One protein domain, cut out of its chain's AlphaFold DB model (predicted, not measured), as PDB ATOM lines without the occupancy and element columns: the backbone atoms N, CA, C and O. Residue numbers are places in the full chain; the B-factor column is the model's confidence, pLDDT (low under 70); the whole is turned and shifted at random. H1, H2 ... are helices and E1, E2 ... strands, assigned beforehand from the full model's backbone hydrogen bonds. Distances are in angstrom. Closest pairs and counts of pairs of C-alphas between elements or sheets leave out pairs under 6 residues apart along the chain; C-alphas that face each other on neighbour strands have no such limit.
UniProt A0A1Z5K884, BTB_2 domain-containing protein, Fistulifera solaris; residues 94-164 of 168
ATOM      1  N   LYS A  94      -7.552 -36.519  50.580       97.25
ATOM      2  CA  LYS A  94      -7.342 -37.380  49.401       97.25
ATOM      3  C   LYS A  94      -8.146 -36.908  48.188       97.25
ATOM      4  O   LYS A  94      -7.568 -36.776  47.109       97.25
ATOM      5  N   MET A  95      -9.433 -36.588  48.360       96.50
ATOM      6  CA  MET A  95     -10.266 -36.041  47.275       96.50
ATOM      7  C   MET A  95      -9.673 -34.746  46.707       96.50
ATOM      8  O   MET A  95      -9.632 -34.553  45.490       96.50
ATOM      9  N   ARG A  96      -9.170 -33.865  47.579       97.00
ATOM     10  CA  ARG A  96      -8.552 -32.601  47.164       97.00
ATOM     11  C   ARG A  96      -7.242 -32.818  46.412       97.00
ATOM     12  O   ARG A  96      -7.037 -32.190  45.375       97.00
ATOM     13  N   VAL A  97      -6.385 -33.725  46.880       97.62
ATOM     14  CA  VAL A  97      -5.140 -34.094  46.182       97.62
ATOM     15  C   VAL A  97      -5.436 -34.650  44.787       97.62
ATOM     16  O   VAL A  97      -4.787 -34.229  43.827       97.62
ATOM     17  N   ALA A  98      -6.426 -35.537  44.653       97.56
ATOM     18  CA  ALA A  98      -6.826 -36.102  43.365       97.56
ATOM     19  C   ALA A  98      -7.288 -35.008  42.383       97.56
ATOM     20  O   ALA A  98      -6.757 -34.902  41.280       97.56
ATOM     21  N   ALA A  99      -8.181 -34.112  42.816       97.69
ATOM     22  CA  ALA A  99      -8.651 -32.996  41.994       97.69
ATOM     23  C   ALA A  99      -7.523 -32.023  41.586       97.69
ATOM     24  O   ALA A  99      -7.486 -31.548  40.449       97.69
ATOM     25  N   ILE A 100      -6.572 -31.743  42.486       97.88
ATOM     26  CA  ILE A 100      -5.405 -30.893  42.199       97.88
ATOM     27  C   ILE A 100      -4.515 -31.534  41.132       97.88
ATOM     28  O   ILE A 100      -4.156 -30.862  40.162       97.88
ATOM     29  N   ARG A 101      -4.166 -32.816  41.285       97.88
ATOM     30  CA  ARG A 101      -3.359 -33.551  40.296       97.88
ATOM     31  C   ARG A 101      -4.042 -33.555  38.936       97.88
ATOM     32  O   ARG A 101      -3.422 -33.204  37.932       97.88
ATOM     33  N   GLU A 102      -5.335 -33.841  38.936       97.44
ATOM     34  CA  GLU A 102      -6.120 -33.913  37.718       97.44
ATOM     35  C   GLU A 102      -6.204 -32.561  37.000       97.44
ATOM     36  O   GLU A 102      -6.016 -32.472  35.788       97.44
ATOM     37  N   SER A 103      -6.381 -31.469  37.746       97.50
ATOM     38  CA  SER A 103      -6.390 -30.128  37.157       97.50
ATOM     39  C   SER A 103      -5.053 -29.740  36.507       97.50
ATOM     40  O   SER A 103      -5.063 -29.076  35.474       97.50
ATOM     41  N   TYR A 104      -3.907 -30.181  37.046       97.31
ATOM     42  CA  TYR A 104      -2.609 -29.997  36.385       97.31
ATOM     43  C   TYR A 104      -2.509 -30.818  35.100       97.31
ATOM     44  O   TYR A 104      -2.079 -30.294  34.070       97.31
ATOM     45  N   ARG A 105      -2.938 -32.086  35.138       96.31
ATOM     46  CA  ARG A 105      -2.949 -32.962  33.960       96.31
ATOM     47  C   ARG A 105      -3.800 -32.361  32.840       96.31
ATOM     48  O   ARG A 105      -3.354 -32.302  31.695       96.31
ATOM     49  N   LEU A 106      -4.998 -31.878  33.171       95.12
ATOM     50  CA  LEU A 106      -5.917 -31.239  32.229       95.12
ATOM     51  C   LEU A 106      -5.373 -29.913  31.697       95.12
ATOM     52  O   LEU A 106      -5.437 -29.694  30.492       95.12
ATOM     53  N   ALA A 107      -4.792 -29.062  32.546       93.69
ATOM     54  CA  ALA A 107      -4.208 -27.795  32.106       93.69
ATOM     55  C   ALA A 107      -3.039 -27.998  31.132       93.69
ATOM     56  O   ALA A 107      -2.971 -27.338  30.098       93.69
ATOM     57  N   ASN A 108      -2.170 -28.973  31.411       93.44
ATOM     58  CA  ASN A 108      -1.080 -29.346  30.510       93.44
ATOM     59  C   ASN A 108      -1.577 -29.959  29.190       93.44
ATOM     60  O   ASN A 108      -0.939 -29.807  28.154       93.44
ATOM     61  N   LYS A 109      -2.712 -30.670  29.197       92.38
ATOM     62  CA  LYS A 109      -3.346 -31.112  27.948       92.38
ATOM     63  C   LYS A 109      -3.931 -29.926  27.190       92.38
ATOM     64  O   LYS A 109      -3.685 -29.814  25.998       92.38
ATOM     65  N   PHE A 110      -4.658 -29.043  27.874       91.50
ATOM     66  CA  PHE A 110      -5.306 -27.872  27.287       91.50
ATOM     67  C   PHE A 110      -4.312 -26.958  26.563       91.50
ATOM     68  O   PHE A 110      -4.596 -26.531  25.447       91.50
ATOM     69  N   SER A 111      -3.130 -26.713  27.139       87.88
ATOM     70  CA  SER A 111      -2.100 -25.862  26.519       87.88
ATOM     71  C   SER A 111      -1.633 -26.359  25.146       87.88
ATOM     72  O   SER A 111      -1.174 -25.559  24.336       87.88
ATOM     73  N   ARG A 112      -1.795 -27.653  24.848       84.62
ATOM     74  CA  ARG A 112      -1.458 -28.250  23.545       84.62
ATOM     75  C   ARG A 112      -2.546 -28.061  22.480       84.62
ATOM     76  O   ARG A 112      -2.269 -28.293  21.313       84.62
ATOM     77  N   PHE A 113      -3.760 -27.654  22.862       73.69
ATOM     78  CA  PHE A 113      -4.920 -27.471  21.968       73.69
ATOM     79  C   PHE A 113      -5.239 -25.986  21.689       73.69
ATOM     80  O   PHE A 113      -6.344 -25.659  21.262       73.69
ATOM     81  N   ALA A 114      -4.295 -25.075  21.958       59.50
ATOM     82  CA  ALA A 114      -4.510 -23.628  22.080       59.50
ATOM     83  C   ALA A 114      -5.052 -22.890  20.834       59.50
ATOM     84  O   ALA A 114      -5.370 -21.709  20.938       59.50
ATOM     85  N   GLU A 115      -5.222 -23.547  19.687       59.75
ATOM     86  CA  GLU A 115      -5.731 -22.903  18.467       59.75
ATOM     87  C   GLU A 115      -7.238 -22.567  18.529       59.75
ATOM     88  O   GLU A 115      -7.696 -21.692  17.800       59.75
ATOM     89  N   GLY A 116      -8.017 -23.196  19.425       64.31
ATOM     90  CA  GLY A 116      -9.483 -23.031  19.481       64.31
ATOM     91  C   GLY A 116     -10.054 -22.317  20.715       64.31
ATOM     92  O   GLY A 116     -11.264 -22.098  20.786       64.31
ATOM     93  N   GLY A 117      -9.238 -22.000  21.727       78.31
ATOM     94  CA  GLY A 117      -9.696 -21.357  22.974       78.31
ATOM     95  C   GLY A 117     -10.598 -22.211  23.887       78.31
ATOM     96  O   GLY A 117     -10.964 -21.779  24.986       78.31
ATOM     97  N   HIS A 118     -10.924 -23.437  23.470       86.00
ATOM     98  CA  HIS A 118     -11.685 -24.426  24.227       86.00
ATOM     99  C   HIS A 118     -11.178 -25.846  23.944       86.00
ATOM    100  O   HIS A 118     -10.617 -26.114  22.884       86.00
ATOM    101  N   ALA A 119     -11.383 -26.771  24.884       90.00
ATOM    102  CA  ALA A 119     -11.028 -28.176  24.698       90.00
ATOM    103  C   ALA A 119     -11.963 -29.100  25.477       90.00
ATOM    104  O   ALA A 119     -12.364 -28.808  26.607       90.00
ATOM    105  N   ARG A 120     -12.266 -30.257  24.883       91.44
ATOM    106  CA  ARG A 120     -12.982 -31.352  25.539       91.44
ATOM    107  C   ARG A 120     -11.982 -32.419  25.965       91.44
ATOM    108  O   ARG A 120     -11.338 -33.023  25.115       91.44
ATOM    109  N   LEU A 121     -11.870 -32.675  27.266       92.19
ATOM    110  CA  LEU A 121     -10.875 -33.587  27.831       92.19
ATOM    111  C   LEU A 121     -11.532 -34.654  28.711       92.19
ATOM    112  O   LEU A 121     -12.486 -34.369  29.429       92.19
ATOM    113  N   LEU A 122     -11.012 -35.880  28.663       93.94
ATOM    114  CA  LEU A 122     -11.428 -36.978  29.540       93.94
ATOM    115  C   LEU A 122     -10.893 -36.762  30.959       93.94
ATOM    116  O   LEU A 122      -9.706 -36.460  31.103       93.94
ATOM    117  N   ILE A 123     -11.740 -36.964  31.966       94.38
ATOM    118  CA  ILE A 123     -11.404 -36.896  33.392       94.38
ATOM    119  C   ILE A 123     -11.186 -38.310  33.929       94.38
ATOM    120  O   ILE A 123     -11.870 -39.240  33.501       94.38
ATOM    121  N   GLU A 124     -10.257 -38.459  34.866       92.69
ATOM    122  CA  GLU A 124     -10.121 -39.681  35.664       92.69
ATOM    123  C   GLU A 124     -11.403 -39.998  36.466       92.69
ATOM    124  O   GLU A 124     -12.235 -39.125  36.743       92.69
ATOM    125  N   GLU A 125     -11.584 -41.272  36.815       87.19
ATOM    126  CA  GLU A 125     -12.730 -41.729  37.607       87.19
ATOM    127  C   GLU A 125     -12.680 -41.182  39.043       87.19
ATOM    128  O   GLU A 125     -11.633 -40.776  39.543       87.19
ATOM    129  N   ASP A 126     -13.845 -41.115  39.693       87.31
ATOM    130  CA  ASP A 126     -14.010 -40.685  41.092       87.31
ATOM    131  C   ASP A 126     -13.485 -39.285  41.458       87.31
ATOM    132  O   ASP A 126     -13.385 -38.916  42.633       87.31
ATOM    133  N   ILE A 127     -13.216 -38.434  40.465       94.75
ATOM    134  CA  ILE A 127     -12.811 -37.053  40.719       94.75
ATOM    135  C   ILE A 127     -14.009 -36.204  41.155       94.75
ATOM    136  O   ILE A 127     -15.013 -36.053  40.449       94.75
ATOM    137  N   ASN A 128     -13.875 -35.554  42.314       95.69
ATOM    138  CA  ASN A 128     -14.870 -34.604  42.797       95.69
ATOM    139  C   ASN A 128     -14.940 -33.368  41.878       95.69
ATOM    140  O   ASN A 128     -14.075 -32.490  41.910       95.69
ATOM    141  N   LYS A 129     -16.017 -33.281  41.091       95.06
ATOM    142  CA  LYS A 129     -16.239 -32.246  40.065       95.06
ATOM    143  C   LYS A 129     -16.235 -30.820  40.618       95.06
ATOM    144  O   LYS A 129     -15.733 -29.911  39.957       95.06
ATOM    145  N   LYS A 130     -16.769 -30.611  41.828       95.88
ATOM    146  CA  LYS A 130     -16.831 -29.282  42.459       95.88
ATOM    147  C   LYS A 130     -15.429 -28.795  42.818       95.88
ATOM    148  O   LYS A 130     -15.056 -27.690  42.438       95.88
ATOM    149  N   ILE A 131     -14.639 -29.642  43.481       96.81
ATOM    150  CA  ILE A 131     -13.255 -29.310  43.847       96.81
ATOM    151  C   ILE A 131     -12.406 -29.130  42.583       96.81
ATOM    152  O   ILE A 131     -11.677 -28.145  42.473       96.81
ATOM    153  N   LEU A 132     -12.554 -30.029  41.604       97.62
ATOM    154  CA  LEU A 132     -11.847 -29.949  40.327       97.62
ATOM    155  C   LEU A 132     -12.112 -28.620  39.610       97.62
ATOM    156  O   LEU A 132     -11.169 -28.000  39.124       97.62
ATOM    157  N   SER A 133     -13.365 -28.156  39.585       96.38
ATOM    158  CA  SER A 133     -13.733 -26.880  38.959       96.38
ATOM    159  C   SER A 133     -13.002 -25.701  39.606       96.38
ATOM    160  O   SER A 133     -12.414 -24.884  38.900       96.38
ATOM    161  N   SER A 134     -12.957 -25.651  40.941       96.75
ATOM    162  CA  SER A 134     -12.202 -24.623  41.667       96.75
ATOM    163  C   SER A 134     -10.695 -24.707  41.391       96.75
ATOM    164  O   SER A 134     -10.036 -23.685  41.216       96.75
ATOM    165  N   CYS A 135     -10.135 -25.919  41.315       97.50
ATOM    166  CA  CYS A 135      -8.720 -26.119  40.999       97.50
ATOM    167  C   CYS A 135      -8.363 -25.697  39.565       97.50
ATOM    168  O   CYS A 135      -7.290 -25.133  39.346       97.50
ATOM    169  N   LEU A 136      -9.238 -25.957  38.593       96.25
ATOM    170  CA  LEU A 136      -9.063 -25.523  37.205       96.25
ATOM    171  C   LEU A 136      -9.149 -24.000  37.083       96.25
ATOM    172  O   LEU A 136      -8.314 -23.403  36.406       96.25
ATOM    173  N   LEU A 137     -10.072 -23.364  37.812       94.56
ATOM    174  CA  LEU A 137     -10.190 -21.907  37.834       94.56
ATOM    175  C   LEU A 137      -8.916 -21.240  38.365       94.56
ATOM    176  O   LEU A 137      -8.422 -20.295  37.757       94.56
ATOM    177  N   ALA A 138      -8.329 -21.783  39.437       94.62
ATOM    178  CA  ALA A 138      -7.043 -21.319  39.966       94.62
ATOM    179  C   ALA A 138      -5.875 -21.469  38.965       94.62
ATOM    180  O   ALA A 138      -4.825 -20.863  39.152       94.62
ATOM    181  N   ARG A 139      -6.051 -22.266  37.902       92.50
ATOM    182  CA  ARG A 139      -5.102 -22.444  36.788       92.50
ATOM    183  C   ARG A 139      -5.494 -21.652  35.538       92.50
ATOM    184  O   ARG A 139      -4.933 -21.888  34.475       92.50
ATOM    185  N   GLY A 140      -6.462 -20.741  35.643       91.75
ATOM    186  CA  GLY A 140      -6.916 -19.917  34.525       91.75
ATOM    187  C   GLY A 140      -7.798 -20.656  33.518       91.75
ATOM    188  O   GLY A 140      -7.897 -20.217  32.377       91.75
ATOM    189  N   LEU A 141      -8.436 -21.762  33.914       93.19
ATOM    190  CA  LEU A 141      -9.355 -22.523  33.065       93.19
ATOM    191  C   LEU A 141     -10.758 -22.530  33.658       93.19
ATOM    192  O   LEU A 141     -10.960 -22.834  34.831       93.19
ATOM    193  N   HIS A 142     -11.748 -22.235  32.827       93.56
ATOM    194  CA  HIS A 142     -13.147 -22.260  33.213       93.56
ATOM    195  C   HIS A 142     -13.816 -23.552  32.736       93.56
ATOM    196  O   HIS A 142     -13.688 -23.936  31.573       93.56
ATOM    197  N   VAL A 143     -14.563 -24.210  33.625       94.19
ATOM    198  CA  VAL A 143     -15.385 -25.375  33.272       94.19
ATOM    199  C   VAL A 143     -16.719 -24.899  32.710       94.19
ATOM    200  O   VAL A 143     -17.482 -24.243  33.411       94.19
ATOM    201  N   ILE A 144     -17.017 -25.247  31.459       92.06
ATOM    202  CA  ILE A 144     -18.324 -24.982  30.844       92.06
ATOM    203  C   ILE A 144     -19.338 -26.021  31.332       92.06
ATOM    204  O   ILE A 144     -20.384 -25.667  31.865       92.06
ATOM    205  N   ARG A 145     -19.019 -27.313  31.174       93.31
ATOM    206  CA  ARG A 145     -19.862 -28.425  31.640       93.31
ATOM    207  C   ARG A 145     -19.090 -29.734  31.775       93.31
ATOM    208  O   ARG A 145     -17.996 -29.889  31.225       93.31
ATOM    209  N   PHE A 146     -19.712 -30.682  32.470       93.38
ATOM    210  CA  PHE A 146     -19.288 -32.077  32.543       93.38
ATOM    211  C   PHE A 146     -20.243 -32.946  31.722       93.38
ATOM    212  O   PHE A 146     -21.441 -32.955  31.994       93.38
ATOM    213  N   ASP A 147     -19.708 -33.715  30.777       89.88
ATOM    214  CA  ASP A 147     -20.477 -34.622  29.925       89.88
ATOM    215  C   ASP A 147     -20.148 -36.071  30.295       89.88
ATOM    216  O   ASP A 147     -19.002 -36.503  30.168       89.88
ATOM    217  N   MET A 148     -21.140 -36.856  30.714       82.44
ATOM    218  CA  MET A 148     -20.953 -38.282  30.993       82.44
ATOM    219  C   MET A 148     -21.357 -39.103  29.767       82.44
ATOM    220  O   MET A 148     -22.478 -38.975  29.279       82.44
ATOM    221  N   LYS A 149     -20.454 -39.944  29.258       78.44
ATOM    222  CA  LYS A 149     -20.740 -40.878  28.160       78.44
ATOM    223  C   LYS A 149     -20.521 -42.306  28.653       78.44
ATOM    224  O   LYS A 149     -19.421 -42.618  29.098       78.44
ATOM    225  N   LYS A 150     -21.557 -43.152  28.556       64.88
ATOM    226  CA  LYS A 150     -21.586 -44.519  29.117       64.88
ATOM    227  C   LYS A 150     -20.393 -45.395  28.705       64.88
ATOM    228  O   LYS A 150     -19.974 -46.218  29.500       64.88
ATOM    229  N   GLU A 151     -19.831 -45.190  27.514       71.62
ATOM    230  CA  GLU A 151     -18.743 -46.020  26.968       71.62
ATOM    231  C   GLU A 151     -17.358 -45.356  27.015       71.62
ATOM    232  O   GLU A 151     -16.352 -46.017  26.794       71.62
ATOM    233  N   SER A 152     -17.277 -44.049  27.295       75.06
ATOM    234  CA  SER A 152     -16.020 -43.289  27.176       75.06
ATOM    235  C   SER A 152     -15.649 -42.495  28.429       75.06
ATOM    236  O   SER A 152     -14.752 -41.664  28.364       75.06
ATOM    237  N   GLY A 153     -16.364 -42.668  29.542       85.94
ATOM    238  CA  GLY A 153     -16.105 -41.951  30.793       85.94
ATOM    239  C   GLY A 153     -16.571 -40.487  30.811       85.94
ATOM    240  O   GLY A 153     -17.225 -39.978  29.887       85.94
ATOM    241  N   THR A 154     -16.261 -39.793  31.910       92.12
ATOM    242  CA  THR A 154     -16.679 -38.398  32.133       92.12
ATOM    243  C   THR A 154     -15.722 -37.430  31.450       92.12
ATOM    244  O   THR A 154     -14.530 -37.418  31.729       92.12
ATOM    245  N   HIS A 155     -16.249 -36.564  30.594       92.69
ATOM    246  CA  HIS A 155     -15.495 -35.501  29.943       92.69
ATOM    247  C   HIS A 155     -15.788 -34.146  30.582       92.69
ATOM    248  O   HIS A 155     -16.891 -33.901  31.072       92.69
ATOM    249  N   VAL A 156     -14.821 -33.239  30.510       94.25
ATOM    250  CA  VAL A 156     -14.979 -31.825  30.849       94.25
ATOM    251  C   VAL A 156     -14.742 -30.967  29.617       94.25
ATOM    252  O   VAL A 156     -13.791 -31.191  28.864       94.25
ATOM    253  N   LEU A 157     -15.619 -29.989  29.410       93.25
ATOM    254  CA  LEU A 157     -15.433 -28.935  28.423       93.25
ATOM    255  C   LEU A 157     -14.839 -27.707  29.122       93.25
ATOM    256  O   LEU A 157     -15.454 -27.162  30.041       93.25
ATOM    257  N   LEU A 158     -13.644 -27.300  28.696       92.81
ATOM    258  CA  LEU A 158     -12.874 -26.197  29.270       92.81
ATOM    259  C   LEU A 158     -12.740 -25.049  28.277       92.81
ATOM    260  O   LEU A 158     -12.644 -25.293  27.075       92.81
ATOM    261  N   CYS A 159     -12.650 -23.822  28.781       91.12
ATOM    262  CA  CYS A 159     -12.252 -22.645  28.011       91.12
ATOM    263  C   CYS A 159     -11.391 -21.688  28.845       91.12
ATOM    264  O   CYS A 159     -11.312 -21.802  30.072       91.12
ATOM    265  N   ILE A 160     -10.758 -20.726  28.177       87.12
ATOM    266  CA  ILE A 160     -10.115 -19.595  28.854       87.12
ATOM    267  C   ILE A 160     -11.220 -18.634  29.342       87.12
ATOM    268  O   ILE A 160     -12.154 -18.364  28.583       87.12
ATOM    269  N   PRO A 161     -11.148 -18.085  30.574       79.56
ATOM    270  CA  PRO A 161     -12.185 -17.225  31.146       79.56
ATOM    271  C   PRO A 161     -12.625 -16.045  30.267       79.56
ATOM    272  O   PRO A 161     -13.804 -15.698  30.276       79.56
ATOM    273  N   SER A 162     -11.718 -15.463  29.477       73.62
ATOM    274  CA  SER A 162     -12.022 -14.373  28.535       73.62
ATOM    275  C   SER A 162     -13.004 -14.765  27.423       73.62
ATOM    276  O   SER A 162     -13.622 -13.893  26.826       73.62
ATOM    277  N   MET A 163     -13.185 -16.062  27.162       66.38
ATOM    278  CA  MET A 163     -14.079 -16.603  26.131       66.38
ATOM    279  C   MET A 163     -15.365 -17.203  26.718       66.38
ATOM    280  O   MET A 163     -16.096 -17.916  26.035       66.38
ATOM    281  N   LYS A 164     -15.650 -16.946  28.002       61.25
ATOM    282  CA  LYS A 164     -16.826 -17.494  28.692       61.25
ATOM    283  C   LYS A 164     -18.148 -16.907  28.174       61.25
ATOM    284  O   LYS A 164     -19.141 -17.618  28.165       61.25
TER     285      LYS A 164
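AT A GLANCE: This is residues 94 to 164 of the 168 residues of the protein "BTB_2 domain-containing protein" of Fistulifera solaris (UniProt A0A1Z5K884). A small antiparallel sheet of three strands is covered on one face by two helices, the long H1 running slantwise over E1 and E3 and the shorter H2 lying over E2; no named helix covers the opposite face. H1 meets the sheet with residues 106 to 113, while its Ala 99 comes close to H2, and the short H3 follows E3 and only grazes the sheet. The 71 printed residues hold three named helices and three named strands in the order H1 E1 H2 E2 E3 H3, of mixed class, with the sheet order E1, E3, E2. The whole is compact, with a radius of gyration of the C-alphas of 11.3 A and spans of 31 by 28 by 19 A.

HOW THE PARTS SIT: In the sheet, E3, residues 153 to 159, is the inner strand, and E1, residues 118 to 122, and E2, residues 142 to 149, are the edge strands. E1 and E3 are antiparallel at 161 degrees, with N 121 and O 156 2.9 A apart, within hydrogen-bond range. E2 and E3 form a hairpin, antiparallel at 158 degrees, with N 144 and O 157 2.8 A apart, within that range. H1, residues 94 to 113, is on the sheet at a height of 9.9 A, over E1 and E3; on the local plane it stands at 49 degrees to E1, slantwise to the strands. The closest C-alphas of H1 and E1 are those of Phe 110 and Ala 119, 6.3 A apart. H2, residues 129 to 137, is on the same face at a height of 9.2 A, over E2 and only just over E3, on which 3 of its C-alphas fall; on the local plane it runs along the strands, only just, at 29 degrees to E2. The closest C-alphas of H2 and E2 are those of Ser 133 and Val 143, 6.1 A apart. H1, E1, H2 and E2 include a split strand-helix-strand unit, E1, H2, E2, two strands running the same way with E3 between them; its crossover is right-handed. H1 and H2 touch, the same way at a steep tilt of 50 degrees, with the C-alphas of Ala 99 and Leu 132 closest at 4.7 A. H3, residues 161 to 164, only grazes the sheet; it is apart from H1 and only just apart from H2, at 8.4 A. Every O i to N i+4 pair is within hydrogen-bond range in H2, 14 of 16 are in H1, and H3 is too short for such a pair.

IN THESE COORDINATES: E2 is 20.7 A from first to last C-alpha, E3 19.9 A and E1 13.6 A. H1 begins at C-alpha 94, (-7.342, -37.380, 49.401), and is 29.3 A long; H2 is 12.2 A and H3 5.3 A. H3 ends at C-alpha 164, (-16.826, -17.494, 28.692).

THE WHOLE: The C-alphas of Lys 94 and Glu 115 are the two farthest apart, at 34.2 A. The printed part has no cut. No link is long; E1 to H2 is short, and the others are tight. The mean pLDDT of the printed part is 89.1, with residues 114 to 116, 150 and 163 to 164 under 70.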